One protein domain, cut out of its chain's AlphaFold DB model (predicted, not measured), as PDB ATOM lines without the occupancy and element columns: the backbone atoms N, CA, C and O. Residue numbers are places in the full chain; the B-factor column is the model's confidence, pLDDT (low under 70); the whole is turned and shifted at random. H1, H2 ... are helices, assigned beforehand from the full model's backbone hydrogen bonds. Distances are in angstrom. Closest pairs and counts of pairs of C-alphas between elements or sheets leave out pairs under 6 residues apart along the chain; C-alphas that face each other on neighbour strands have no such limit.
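What this domain is: This is residues 129 to 214 of the 479 residues of the protein "Myb-like domain-containing protein" of Linnemannia elongata AG-77 (UniProt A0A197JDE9). What shape comes first to the eye? One long helix, H3, makes the longest axis, and four shorter helices are set crosswise to it: H2 near its first end, H1 and H5 near its middle, and H4 farther along. H4 and H5 form a hairpin, in which the chain folds back after H4 and H5, with only its residues 202 to 205 touching H4, runs on past it and crosses H3. What is it made of, and how full is it? The printed part has 86 residues with five named helices, in the order H1, H2, H3, H4, H5, and no named strand, and its class is all helix. It is compact, with a radius of gyration of the C-alphas of 12.8 A and spans of 39 by 29 by 20 A.

Where its parts are: Where does the printed part begin, and what comes first? H1, residues 129 to 139, begins at C-alpha 129 at (-33.598, -6.357, -14.727) and measures 15.4 A from first to last C-alpha. H2 follows as residues 144 to 150, 10.0 A from first to last C-alpha. Where is the longest helix? H3, residues 157 to 180, runs 34.5 A from C-alpha 157 at (-20.197, -17.638, -20.179) to C-alpha 180 at (-54.163, -22.542, -23.886). Which helices remain? H4 is residues 189 to 194, 8.7 A from first to last C-alpha. H5, residues 202 to 213, measures 16.3 A and ends with C-alpha 213 at (-40.349, -30.505, -15.600).

How they stand to each other: How do H1 and H2 stand to the hub, H3? H1 touches H3 at a steep tilt of 66 degrees, the same way, meeting residues 164 to 171 of H3 alone, and the closest C-alphas are those of Phe 135 and Ala 167, 5.3 A apart. H2 touches residues 157 to 164 of H3 alone, at a steep tilt of 65 degrees, opposite ways, with the C-alphas of Ala 144 and Ala 161 closest at 5.6 A. H1 and H2 themselves are close but not clearly touching, their closest C-alphas being those of Leu 137 and Ile 147, 7.1 A apart. How do H4 and H5 stand to H3? H4 touches residues 170 to 177 of H3 alone, only just about perpendicular at 73 degrees, and the closest C-alphas are those of Gln 174 and Val 189, 5.4 A apart. H5, with its residues 205 to 210 alone, touches residues 166 to 170 of H3 alone, about perpendicular at 76 degrees, and the C-alphas of Leu 166 and Tyr 206 are closest at 6.1 A. Which other pairs meet, and which stay apart? H4 and H5, a hairpin, touch through residues 202 to 205 of H5 alone at a shallow tilt of 11 degrees, opposite ways, with the C-alphas of Ser 192 and Leu 202 closest at 5.7 A. H1 and H5 only just touch, with 3 pairs of C-alphas within 8 A, and only at their ends, where the C-alphas of Asp 131 and Leu 202 are closest at 6.7 A. H2 is apart from H4 and from H5. What do the backbones show? In H1, H2, H3, H4 and H5 every O i to N i+4 pair is within hydrogen-bond range.

The domain as a whole: How large is it? The two C-alphas farthest apart are those of Thr 149 and Glu 184, at 38.9 A. Is it unbroken, and how are the helices joined? The printed part has no cut. H1 to H2 is a tight link of 4 residues, and the other three links are short. How sure is the model? The mean pLDDT of the printed part is 91.8, and no printed residue is under 70.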
ATOM      1  N   GLU A 129     -33.885  -7.087 -13.494       93.19
ATOM      2  CA  GLU A 129     -33.598  -6.357 -14.727       93.19
ATOM      3  C   GLU A 129     -32.808  -7.233 -15.704       93.19
ATOM      4  O   GLU A 129     -33.197  -7.371 -16.863       93.19
ATOM      5  N   GLU A 130     -31.746  -7.892 -15.222       96.00
ATOM      6  CA  GLU A 130     -30.962  -8.820 -16.042       96.00
ATOM      7  C   GLU A 130     -31.799 -10.022 -16.503       96.00
ATOM      8  O   GLU A 130     -31.617 -10.499 -17.621       96.00
ATOM      9  N   ASP A 131     -32.711 -10.530 -15.666       95.88
ATOM     10  CA  ASP A 131     -33.613 -11.618 -16.056       95.88
ATOM     11  C   ASP A 131     -34.628 -11.177 -17.121       95.88
ATOM     12  O   ASP A 131     -34.874 -11.947 -18.053       95.88
ATOM     13  N   ARG A 132     -35.187  -9.961 -17.013       93.81
ATOM     14  CA  ARG A 132     -36.097  -9.381 -18.019       93.81
ATOM     15  C   ARG A 132     -35.387  -9.178 -19.356       93.81
ATOM     16  O   ARG A 132     -35.887  -9.632 -20.384       93.81
ATOM     17  N   GLU A 133     -34.198  -8.575 -19.343       96.94
ATOM     18  CA  GLU A 133     -33.387  -8.376 -20.551       96.94
ATOM     19  C   GLU A 133     -33.011  -9.720 -21.191       96.94
ATOM     20  O   GLU A 133     -33.178  -9.922 -22.395       96.94
ATOM     21  N   LEU A 134     -32.559 -10.686 -20.384       96.94
ATOM     22  CA  LEU A 134     -32.214 -12.017 -20.870       96.94
ATOM     23  C   LEU A 134     -33.417 -12.719 -21.512       96.94
ATOM     24  O   LEU A 134     -33.266 -13.356 -22.556       96.94
ATOM     25  N   PHE A 135     -34.592 -12.626 -20.886       96.06
ATOM     26  CA  PHE A 135     -35.821 -13.219 -21.400       96.06
ATOM     27  C   PHE A 135     -36.223 -12.603 -22.745       96.06
ATOM     28  O   PHE A 135     -36.522 -13.336 -23.689       96.06
ATOM     29  N   GLN A 136     -36.148 -11.275 -22.864       95.94
ATOM     30  CA  GLN A 136     -36.443 -10.559 -24.103       95.94
ATOM     31  C   GLN A 136     -35.512 -10.993 -25.249       95.94
ATOM     32  O   GLN A 136     -35.981 -11.358 -26.328       95.94
ATOM     33  N   LEU A 137     -34.201 -11.076 -25.000       97.25
ATOM     34  CA  LEU A 137     -33.221 -11.532 -25.997       97.25
ATOM     35  C   LEU A 137     -33.450 -12.985 -26.435       97.25
ATOM     36  O   LEU A 137     -33.211 -13.348 -27.588       97.25
ATOM     37  N   VAL A 138     -33.902 -13.833 -25.512       96.94
ATOM     38  CA  VAL A 138     -34.263 -15.221 -25.810       96.94
ATOM     39  C   VAL A 138     -35.516 -15.295 -26.679       96.94
ATOM     40  O   VAL A 138     -35.537 -16.070 -27.635       96.94
ATOM     41  N   LYS A 139     -36.524 -14.460 -26.404       93.94
ATOM     42  CA  LYS A 139     -37.748 -14.348 -27.210       93.94
ATOM     43  C   LYS A 139     -37.458 -13.873 -28.638       93.94
ATOM     44  O   LYS A 139     -38.075 -14.358 -29.579       93.94
ATOM     45  N   GLU A 140     -36.459 -13.011 -28.815       96.19
ATOM     46  CA  GLU A 140     -35.938 -12.595 -30.128       96.19
ATOM     47  C   GLU A 140     -35.097 -13.672 -30.846       96.19
ATOM     48  O   GLU A 140     -34.546 -13.429 -31.922       96.19
ATOM     49  N   GLY A 141     -34.937 -14.861 -30.253       95.81
ATOM     50  CA  GLY A 141     -34.187 -15.969 -30.844       95.81
ATOM     51  C   GLY A 141     -32.668 -15.774 -30.842       95.81
ATOM     52  O   GLY A 141     -31.952 -16.441 -31.599       95.81
ATOM     53  N   LYS A 142     -32.126 -14.870 -30.011       97.69
ATOM     54  CA  LYS A 142     -30.676 -14.648 -29.937       97.69
ATOM     55  C   LYS A 142     -29.975 -15.859 -29.309       97.69
ATOM     56  O   LYS A 142     -30.389 -16.407 -28.289       97.69
ATOM     57  N   LYS A 143     -28.847 -16.275 -29.896       96.06
ATOM     58  CA  LYS A 143     -28.030 -17.388 -29.373       96.06
ATOM     59  C   LYS A 143     -27.321 -16.983 -28.076       96.06
ATOM     60  O   LYS A 143     -26.823 -15.866 -27.962       96.06
ATOM     61  N   ALA A 144     -27.139 -17.926 -27.146       96.00
ATOM     62  CA  ALA A 144     -26.472 -17.684 -25.858       96.00
ATOM     63  C   ALA A 144     -25.058 -17.069 -25.982       96.00
ATOM     64  O   ALA A 144     -24.634 -16.302 -25.120       96.00
ATOM     65  N   SER A 145     -24.322 -17.380 -27.058       95.00
ATOM     66  CA  SER A 145     -23.017 -16.764 -27.334       95.00
ATOM     67  C   SER A 145     -23.125 -15.272 -27.643       95.00
ATOM     68  O   SER A 145     -22.298 -14.506 -27.167       95.00
ATOM     69  N   PHE A 146     -24.141 -14.863 -28.405       97.19
ATOM     70  CA  PHE A 146     -24.406 -13.460 -28.718       97.19
ATOM     71  C   PHE A 146     -24.817 -12.697 -27.454       97.19
ATOM     72  O   PHE A 146     -24.260 -11.645 -27.160       97.19
ATOM     73  N   ILE A 147     -25.723 -13.282 -26.669       97.69
ATOM     74  CA  ILE A 147     -26.205 -12.730 -25.397       97.69
ATOM     75  C   ILE A 147     -25.038 -12.480 -24.428       97.69
ATOM     76  O   ILE A 147     -24.908 -11.399 -23.861       97.69
ATOM     77  N   TYR A 148     -24.144 -13.461 -24.276       97.19
ATOM     78  CA  TYR A 148     -22.953 -13.318 -23.439       97.19
ATOM     79  C   TYR A 148     -22.023 -12.204 -23.934       97.19
ATOM     80  O   TYR A 148     -21.604 -11.356 -23.150       97.19
ATOM     81  N   THR A 149     -21.693 -12.207 -25.228       96.06
ATOM     82  CA  THR A 149     -20.703 -11.276 -25.780       96.06
ATOM     83  C   THR A 149     -21.214  -9.839 -25.827       96.06
ATOM     84  O   THR A 149     -20.399  -8.928 -25.735       96.06
ATOM     85  N   ASN A 150     -22.522  -9.606 -25.952       97.75
ATOM     86  CA  ASN A 150     -23.057  -8.256 -26.154       97.75
ATOM     87  C   ASN A 150     -23.765  -7.663 -24.932       97.75
ATOM     88  O   ASN A 150     -23.638  -6.464 -24.729       97.75
ATOM     89  N   HIS A 151     -24.427  -8.473 -24.099       97.06
ATOM     90  CA  HIS A 151     -25.279  -7.961 -23.014       97.06
ATOM     91  C   HIS A 151     -24.720  -8.262 -21.618       97.06
ATOM     92  O   HIS A 151     -24.666  -7.391 -20.759       97.06
ATOM     93  N   PHE A 152     -24.206  -9.475 -21.389       97.06
ATOM     94  CA  PHE A 152     -23.805  -9.924 -20.045       97.06
ATOM     95  C   PHE A 152     -22.302 -10.206 -19.927       97.06
ATOM     96  O   PHE A 152     -21.894 -11.271 -19.449       97.06
ATOM     97  N   ARG A 153     -21.464  -9.247 -20.350       95.69
ATOM     98  CA  ARG A 153     -19.988  -9.373 -20.344       95.69
ATOM     99  C   ARG A 153     -19.395  -9.530 -18.940       95.69
ATOM    100  O   ARG A 153     -18.343 -10.145 -18.786       95.69
ATOM    101  N   HIS A 154     -20.068  -9.000 -17.919       94.75
ATOM    102  CA  HIS A 154     -19.682  -9.106 -16.505       94.75
ATOM    103  C   HIS A 154     -20.022 -10.466 -15.881       94.75
ATOM    104  O   HIS A 154     -19.556 -10.792 -14.787       94.75
ATOM    105  N   ARG A 155     -20.845 -11.282 -16.546       95.31
ATOM    106  CA  ARG A 155     -21.200 -12.632 -16.096       95.31
ATOM    107  C   ARG A 155     -20.245 -13.650 -16.707       95.31
ATOM    108  O   ARG A 155     -19.592 -13.393 -17.701       95.31
ATOM    109  N   SER A 156     -20.161 -14.854 -16.142       95.44
ATOM    110  CA  SER A 156     -19.406 -15.937 -16.793       95.44
ATOM    111  C   SER A 156     -20.213 -16.555 -17.940       95.44
ATOM    112  O   SER A 156     -21.420 -16.759 -17.799       95.44
ATOM    113  N   ARG A 157     -19.548 -16.973 -19.027       95.00
ATOM    114  CA  ARG A 157     -20.197 -17.638 -20.179       95.00
ATOM    115  C   ARG A 157     -21.086 -18.816 -19.775       95.00
ATOM    116  O   ARG A 157     -22.170 -18.992 -20.321       95.00
ATOM    117  N   LYS A 158     -20.647 -19.611 -18.792       94.50
ATOM    118  CA  LYS A 158     -21.419 -20.745 -18.258       94.50
ATOM    119  C   LYS A 158     -22.655 -20.295 -17.474       94.50
ATOM    120  O   LYS A 158     -23.690 -20.945 -17.564       94.50
ATOM    121  N   ALA A 159     -22.557 -19.207 -16.709       94.94
ATOM    122  CA  ALA A 159     -23.703 -18.656 -15.990       94.94
ATOM    123  C   ALA A 159     -24.766 -18.128 -16.960       94.94
ATOM    124  O   ALA A 159     -25.936 -18.436 -16.762       94.94
ATOM    125  N   VAL A 160     -24.351 -17.412 -18.014       96.56
ATOM    126  CA  VAL A 160     -25.258 -16.940 -19.070       96.56
ATOM    127  C   VAL A 160     -25.913 -18.125 -19.768       96.56
ATOM    128  O   VAL A 160     -27.127 -18.211 -19.741       96.56
ATOM    129  N   ALA A 161     -25.142 -19.102 -20.264       95.62
ATOM    130  CA  ALA A 161     -25.698 -20.271 -20.955       95.62
ATOM    131  C   ALA A 161     -26.745 -21.031 -20.118       95.62
ATOM    132  O   ALA A 161     -27.832 -21.327 -20.610       95.62
ATOM    133  N   ASN A 162     -26.449 -21.291 -18.839       94.06
ATOM    134  CA  ASN A 162     -27.394 -21.947 -17.935       94.06
ATOM    135  C   ASN A 162     -28.662 -21.107 -17.716       94.06
ATOM    136  O   ASN A 162     -29.753 -21.660 -17.600       94.06
ATOM    137  N   ARG A 163     -28.528 -19.778 -17.614       95.62
ATOM    138  CA  ARG A 163     -29.671 -18.883 -17.410       95.62
ATOM    139  C   ARG A 163     -30.510 -18.752 -18.680       95.62
ATOM    140  O   ARG A 163     -31.730 -18.784 -18.586       95.62
ATOM    141  N   THR A 164     -29.876 -18.702 -19.852       96.56
ATOM    142  CA  THR A 164     -30.544 -18.689 -21.159       96.56
ATOM    143  C   THR A 164     -31.414 -19.934 -21.341       96.56
ATOM    144  O   THR A 164     -32.541 -19.814 -21.796       96.56
ATOM    145  N   GLU A 165     -30.951 -21.122 -20.934       93.88
ATOM    146  CA  GLU A 165     -31.763 -22.349 -21.000       93.88
ATOM    147  C   GLU A 165     -33.047 -22.255 -20.153       93.88
ATOM    148  O   GLU A 165     -34.107 -22.721 -20.569       93.88
ATOM    149  N   LEU A 166     -32.970 -21.635 -18.970       93.25
ATOM    150  CA  LEU A 166     -34.143 -21.406 -18.120       93.25
ATOM    151  C   LEU A 166     -35.101 -20.387 -18.745       93.25
ATOM    152  O   LEU A 166     -36.305 -20.633 -18.776       93.25
ATOM    153  N   ALA A 167     -34.562 -19.297 -19.292       94.38
ATOM    154  CA  ALA A 167     -35.341 -18.304 -20.020       94.38
ATOM    155  C   ALA A 167     -36.034 -18.912 -21.254       94.38
ATOM    156  O   ALA A 167     -37.205 -18.632 -21.476       94.38
ATOM    157  N   PHE A 168     -35.381 -19.821 -21.993       93.19
ATOM    158  CA  PHE A 168     -36.008 -20.549 -23.108       93.19
ATOM    159  C   PHE A 168     -37.214 -21.367 -22.641       93.19
ATOM    160  O   PHE A 168     -38.281 -21.287 -23.242       93.19
ATOM    161  N   LYS A 169     -37.071 -22.120 -21.544       92.25
ATOM    162  CA  LYS A 169     -38.176 -22.916 -20.982       92.25
ATOM    163  C   LYS A 169     -39.353 -22.041 -20.572       92.25
ATOM    164  O   LYS A 169     -40.498 -22.423 -20.795       92.25
ATOM    165  N   ALA A 170     -39.073 -20.881 -19.990       90.88
ATOM    166  CA  ALA A 170     -40.105 -19.936 -19.605       90.88
ATOM    167  C   ALA A 170     -40.757 -19.251 -20.810       90.88
ATOM    168  O   ALA A 170     -41.974 -19.136 -20.822       90.88
ATOM    169  N   ALA A 171     -40.001 -18.886 -21.847       91.56
ATOM    170  CA  ALA A 171     -40.555 -18.340 -23.084       91.56
ATOM    171  C   ALA A 171     -41.500 -19.349 -23.757       91.56
ATOM    172  O   ALA A 171     -42.633 -19.008 -24.088       91.56
ATOM    173  N   SER A 172     -41.097 -20.620 -23.846       91.75
ATOM    174  CA  SER A 172     -41.976 -21.692 -24.330       91.75
ATOM    175  C   SER A 172     -43.189 -21.929 -23.422       91.75
ATOM    176  O   SER A 172     -44.242 -22.352 -23.891       91.75
ATOM    177  N   HIS A 173     -43.070 -21.699 -22.111       89.62
ATOM    178  CA  HIS A 173     -44.206 -21.788 -21.193       89.62
ATOM    179  C   HIS A 173     -45.182 -20.622 -21.375       89.62
ATOM    180  O   HIS A 173     -46.381 -20.858 -21.457       89.62
ATOM    181  N   GLN A 174     -44.673 -19.397 -21.516       92.56
ATOM    182  CA  GLN A 174     -45.477 -18.216 -21.822       92.56
ATOM    183  C   GLN A 174     -46.229 -18.393 -23.145       92.56
ATOM    184  O   GLN A 174     -47.412 -18.087 -23.221       92.56
ATOM    185  N   GLU A 175     -45.573 -18.931 -24.179       91.50
ATOM    186  CA  GLU A 175     -46.218 -19.209 -25.468       91.50
ATOM    187  C   GLU A 175     -47.351 -20.238 -25.333       91.50
ATOM    188  O   GLU A 175     -48.411 -20.066 -25.930       91.50
ATOM    189  N   ARG A 176     -47.165 -21.281 -24.512       89.81
ATOM    190  CA  ARG A 176     -48.234 -22.244 -24.202       89.81
ATOM    191  C   ARG A 176     -49.393 -21.593 -23.454       89.81
ATOM    192  O   ARG A 176     -50.531 -21.785 -23.852       89.81
ATOM    193  N   GLN A 177     -49.113 -20.770 -22.447       92.00
ATOM    194  CA  GLN A 177     -50.147 -20.028 -21.716       92.00
ATOM    195  C   GLN A 177     -50.911 -19.049 -22.611       92.00
ATOM    196  O   GLN A 177     -52.114 -18.888 -22.453       92.00
ATOM    197  N   ALA A 178     -50.241 -18.427 -23.584       88.88
ATOM    198  CA  ALA A 178     -50.900 -17.557 -24.556       88.88
ATOM    199  C   ALA A 178     -51.841 -18.327 -25.501       88.88
ATOM    200  O   ALA A 178     -52.809 -17.750 -25.989       88.88
ATOM    201  N   ARG A 179     -51.567 -19.613 -25.767       91.06
ATOM    202  CA  ARG A 179     -52.420 -20.481 -26.596       91.06
ATOM    203  C   ARG A 179     -53.565 -21.114 -25.810       91.06
ATOM    204  O   ARG A 179     -54.698 -21.086 -26.275       91.06
ATOM    205  N   ASP A 180     -53.260 -21.665 -24.640       93.19
ATOM    206  CA  ASP A 180     -54.163 -22.542 -23.886       93.19
ATOM    207  C   ASP A 180     -54.806 -21.848 -22.668       93.19
ATOM    208  O   ASP A 180     -55.638 -22.441 -21.982       93.19
ATOM    209  N   GLY A 181     -54.415 -20.602 -22.381       92.81
ATOM    210  CA  GLY A 181     -54.713 -19.916 -21.125       92.81
ATOM    211  C   GLY A 181     -53.787 -20.346 -19.978       92.81
ATOM    212  O   GLY A 181     -53.065 -21.343 -20.056       92.81
ATOM    213  N   VAL A 182     -53.792 -19.578 -18.886       92.38
ATOM    214  CA  VAL A 182     -53.097 -19.947 -17.642       92.38
ATOM    215  C   VAL A 182     -53.994 -20.898 -16.852       92.38
ATOM    216  O   VAL A 182     -55.120 -20.546 -16.505       92.38
ATOM    217  N   ARG A 183     -53.510 -22.112 -16.571       89.31
ATOM    218  CA  ARG A 183     -54.242 -23.083 -15.747       89.31
ATOM    219  C   ARG A 183     -54.173 -22.702 -14.272       89.31
ATOM    220  O   ARG A 183     -53.179 -22.143 -13.813       89.31
ATOM    221  N   GLU A 184     -55.208 -23.057 -13.517       89.19
ATOM    222  CA  GLU A 184     -55.232 -22.842 -12.071       89.19
ATOM    223  C   GLU A 184     -54.039 -23.551 -11.402       89.19
ATOM    224  O   GLU A 184     -53.790 -24.736 -11.625       89.19
ATOM    225  N   GLY A 185     -53.254 -22.797 -10.625       88.88
ATOM    226  CA  GLY A 185     -52.040 -23.282  -9.959       88.88
ATOM    227  C   GLY A 185     -50.749 -23.225 -10.791       88.88
ATOM    228  O   GLY A 185     -49.669 -23.427 -10.229       88.88
ATOM    229  N   GLU A 186     -50.807 -22.916 -12.091       88.19
ATOM    230  CA  GLU A 186     -49.600 -22.666 -12.885       88.19
ATOM    231  C   GLU A 186     -49.094 -21.223 -12.703       88.19
ATOM    232  O   GLU A 186     -49.891 -20.288 -12.617       88.19
ATOM    233  N   PRO A 187     -47.767 -20.997 -12.653       89.62
ATOM    234  CA  PRO A 187     -47.221 -19.649 -12.533       89.62
ATOM    235  C   PRO A 187     -47.479 -18.854 -13.818       89.62
ATOM    236  O   PRO A 187     -47.077 -19.288 -14.897       89.62
ATOM    237  N   ASP A 188     -48.105 -17.681 -13.709       92.25
ATOM    238  CA  ASP A 188     -48.352 -16.779 -14.840       92.25
ATOM    239  C   ASP A 188     -47.046 -16.110 -15.291       92.25
ATOM    240  O   ASP A 188     -46.585 -15.115 -14.724       92.25
ATOM    241  N   VAL A 189     -46.421 -16.684 -16.322       90.69
ATOM    242  CA  VAL A 189     -45.124 -16.214 -16.814       90.69
ATOM    243  C   VAL A 189     -45.262 -14.835 -17.456       90.69
ATOM    244  O   VAL A 189     -44.323 -14.046 -17.396       90.69
ATOM    245  N   ALA A 190     -46.411 -14.518 -18.059       90.06
ATOM    246  CA  ALA A 190     -46.598 -13.254 -18.757       90.06
ATOM    247  C   ALA A 190     -46.590 -12.067 -17.789       90.06
ATOM    248  O   ALA A 190     -45.862 -11.103 -18.038       90.06
ATOM    249  N   ARG A 191     -47.301 -12.177 -16.660       90.62
ATOM    250  CA  ARG A 191     -47.308 -11.131 -15.619       90.62
ATOM    251  C   ARG A 191     -45.928 -10.940 -14.992       90.62
ATOM    252  O   ARG A 191     -45.475  -9.812 -14.813       90.62
ATOM    253  N   SER A 192     -45.202 -12.035 -14.750       90.75
ATOM    254  CA  SER A 192     -43.824 -11.984 -14.243       90.75
ATOM    255  C   SER A 192     -42.845 -11.298 -15.198       90.75
ATOM    256  O   SER A 192     -41.922 -10.622 -14.746       90.75
ATOM    257  N   VAL A 193     -43.015 -11.471 -16.513       88.25
ATOM    258  CA  VAL A 193     -42.197 -10.784 -17.529       88.25
ATOM    259  C   VAL A 193     -42.539  -9.296 -17.596       88.25
ATOM    260  O   VAL A 193     -41.626  -8.478 -17.693       88.25
ATOM    261  N   ALA A 194     -43.829  -8.952 -17.531       85.56
ATOM    262  CA  ALA A 194     -44.304  -7.569 -17.547       85.56
ATOM    263  C   ALA A 194     -43.863  -6.774 -16.306       85.56
ATOM    264  O   ALA A 194     -43.784  -5.550 -16.356       85.56
ATOM    265  N   GLY A 195     -43.501  -7.472 -15.224       86.00
ATOM    266  CA  GLY A 195     -43.150  -6.836 -13.960       86.00
ATOM    267  C   GLY A 195     -44.371  -6.252 -13.256       86.00
ATOM    268  O   GLY A 195     -44.227  -5.276 -12.525       86.00
ATOM    269  N   ASP A 196     -45.550  -6.832 -13.490       88.38
ATOM    270  CA  ASP A 196     -46.793  -6.406 -12.852       88.38
ATOM    271  C   ASP A 196     -46.662  -6.478 -11.323       88.38
ATOM    272  O   ASP A 196     -46.108  -7.440 -10.775       88.38
ATOM    273  N   GLU A 197     -47.203  -5.484 -10.617       81.50
ATOM    274  CA  GLU A 197     -47.192  -5.471  -9.154       81.50
ATOM    275  C   GLU A 197     -47.890  -6.724  -8.595       81.50
ATOM    276  O   GLU A 197     -49.032  -7.041  -8.936       81.50
ATOM    277  N   GLY A 198     -47.178  -7.469  -7.744       86.88
ATOM    278  CA  GLY A 198     -47.650  -8.730  -7.161       86.88
ATOM    279  C   GLY A 198     -47.355  -9.986  -7.988       86.88
ATOM    280  O   GLY A 198     -47.589 -11.092  -7.497       86.88
ATOM    281  N   ALA A 199     -46.805  -9.863  -9.201       87.38
ATOM    282  CA  ALA A 199     -46.330 -11.020  -9.952       87.38
ATOM    283  C   ALA A 199     -45.061 -11.613  -9.319       87.38
ATOM    284  O   ALA A 199     -44.189 -10.903  -8.813       87.38
ATOM    285  N   GLU A 200     -44.923 -12.940  -9.362       90.38
ATOM    286  CA  GLU A 200     -43.712 -13.582  -8.852       90.38
ATOM    287  C   GLU A 200     -42.499 -13.211  -9.717       90.38
ATOM    288  O   GLU A 200     -42.583 -13.281 -10.944       90.38
ATOM    289  N   PRO A 201     -41.332 -12.899  -9.130       89.06
ATOM    290  CA  PRO A 201     -40.133 -12.622  -9.913       89.06
ATOM    291  C   PRO A 201     -39.767 -13.787 -10.843       89.06
ATOM    292  O   PRO A 201     -39.836 -14.954 -10.442       89.06
ATOM    293  N   LEU A 202     -39.265 -13.495 -12.052       88.00
ATOM    294  CA  LEU A 202     -38.882 -14.508 -13.055       88.00
ATOM    295  C   LEU A 202     -37.973 -15.610 -12.497       88.00
ATOM    296  O   LEU A 202     -38.106 -16.784 -12.846       88.00
ATOM    297  N   ARG A 203     -37.075 -15.265 -11.566       86.31
ATOM    298  CA  ARG A 203     -36.221 -16.243 -10.881       86.31
ATOM    299  C   ARG A 203     -37.010 -17.329 -10.137       86.31
ATOM    300  O   ARG A 203     -36.557 -18.474 -10.115       86.31
ATOM    301  N   VAL A 204     -38.147 -16.976  -9.534       88.62
ATOM    302  CA  VAL A 204     -39.036 -17.884  -8.795       88.62
ATOM    303  C   VAL A 204     -39.795 -18.760  -9.782       88.62
ATOM    304  O   VAL A 204     -39.775 -19.987  -9.651       88.62
ATOM    305  N   VAL A 205     -40.342 -18.148 -10.836       90.75
ATOM    306  CA  VAL A 205     -41.019 -18.841 -11.941       90.75
ATOM    307  C   VAL A 205     -40.108 -19.894 -12.572       90.75
ATOM    308  O   VAL A 205     -40.496 -21.054 -12.696       90.75
ATOM    309  N   TYR A 206     -38.853 -19.551 -12.886       89.12
ATOM    310  CA  TYR A 206     -37.878 -20.510 -13.418       89.12
ATOM    311  C   TYR A 206     -37.642 -21.691 -12.477       89.12
ATOM    312  O   TYR A 206     -37.479 -22.823 -12.941       89.12
ATOM    313  N   GLY A 207     -37.610 -21.440 -11.166       86.50
ATOM    314  CA  GLY A 207     -37.490 -22.478 -10.147       86.50
ATOM    315  C   GLY A 207     -38.665 -23.450 -10.201       86.50
ATOM    316  O   GLY A 207     -38.446 -24.651 -10.364       86.50
ATOM    317  N   LYS A 208     -39.895 -22.928 -10.161       89.00
ATOM    318  CA  LYS A 208     -41.131 -23.724 -10.229       89.00
ATOM    319  C   LYS A 208     -41.226 -24.534 -11.523       89.00
ATOM    320  O   LYS A 208     -41.390 -25.750 -11.462       89.00
ATOM    321  N   LEU A 209     -41.005 -23.899 -12.677       86.25
ATOM    322  CA  LEU A 209     -41.008 -24.569 -13.985       86.25
ATOM    323  C   LEU A 209     -39.970 -25.692 -14.060       86.25
ATOM    324  O   LEU A 209     -40.222 -26.760 -14.616       86.25
ATOM    325  N   THR A 210     -38.792 -25.471 -13.476       84.06
ATOM    326  CA  THR A 210     -37.736 -26.484 -13.432       84.06
ATOM    327  C   THR A 210     -38.126 -27.679 -12.568       84.06
ATOM    328  O   THR A 210     -37.808 -28.806 -12.945       84.06
ATOM    329  N   SER A 211     -38.790 -27.455 -11.433       84.44
ATOM    330  CA  SER A 211     -39.289 -28.528 -10.565       84.44
ATOM    331  C   SER A 211     -40.411 -29.321 -11.238       84.44
ATOM    332  O   SER A 211     -40.348 -30.548 -11.269       84.44
ATOM    333  N   MET A 212     -41.370 -28.634 -11.874       81.62
ATOM    334  CA  MET A 212     -42.462 -29.269 -12.626       81.62
ATOM    335  C   MET A 212     -41.930 -30.185 -13.735       81.62
ATOM    336  O   MET A 212     -42.344 -31.334 -13.849       81.62
ATOM    337  N   LEU A 213     -40.950 -29.715 -14.517       73.88
ATOM    338  CA  LEU A 213     -40.349 -30.505 -15.600       73.88
ATOM    339  C   LEU A 213     -39.509 -31.694 -15.112       73.88
ATOM    340  O   LEU A 213     -39.280 -32.626 -15.879       73.88
ATOM    341  N   ARG A 214     -39.021 -31.674 -13.865       76.06
ATOM    342  CA  ARG A 214     -38.280 -32.803 -13.275       76.06
ATOM    343  C   ARG A 214     -39.189 -33.880 -12.685       76.06
ATOM    344  O   ARG A 214     -38.672 -34.907 -12.261       76.06
TER     345      ARG A 214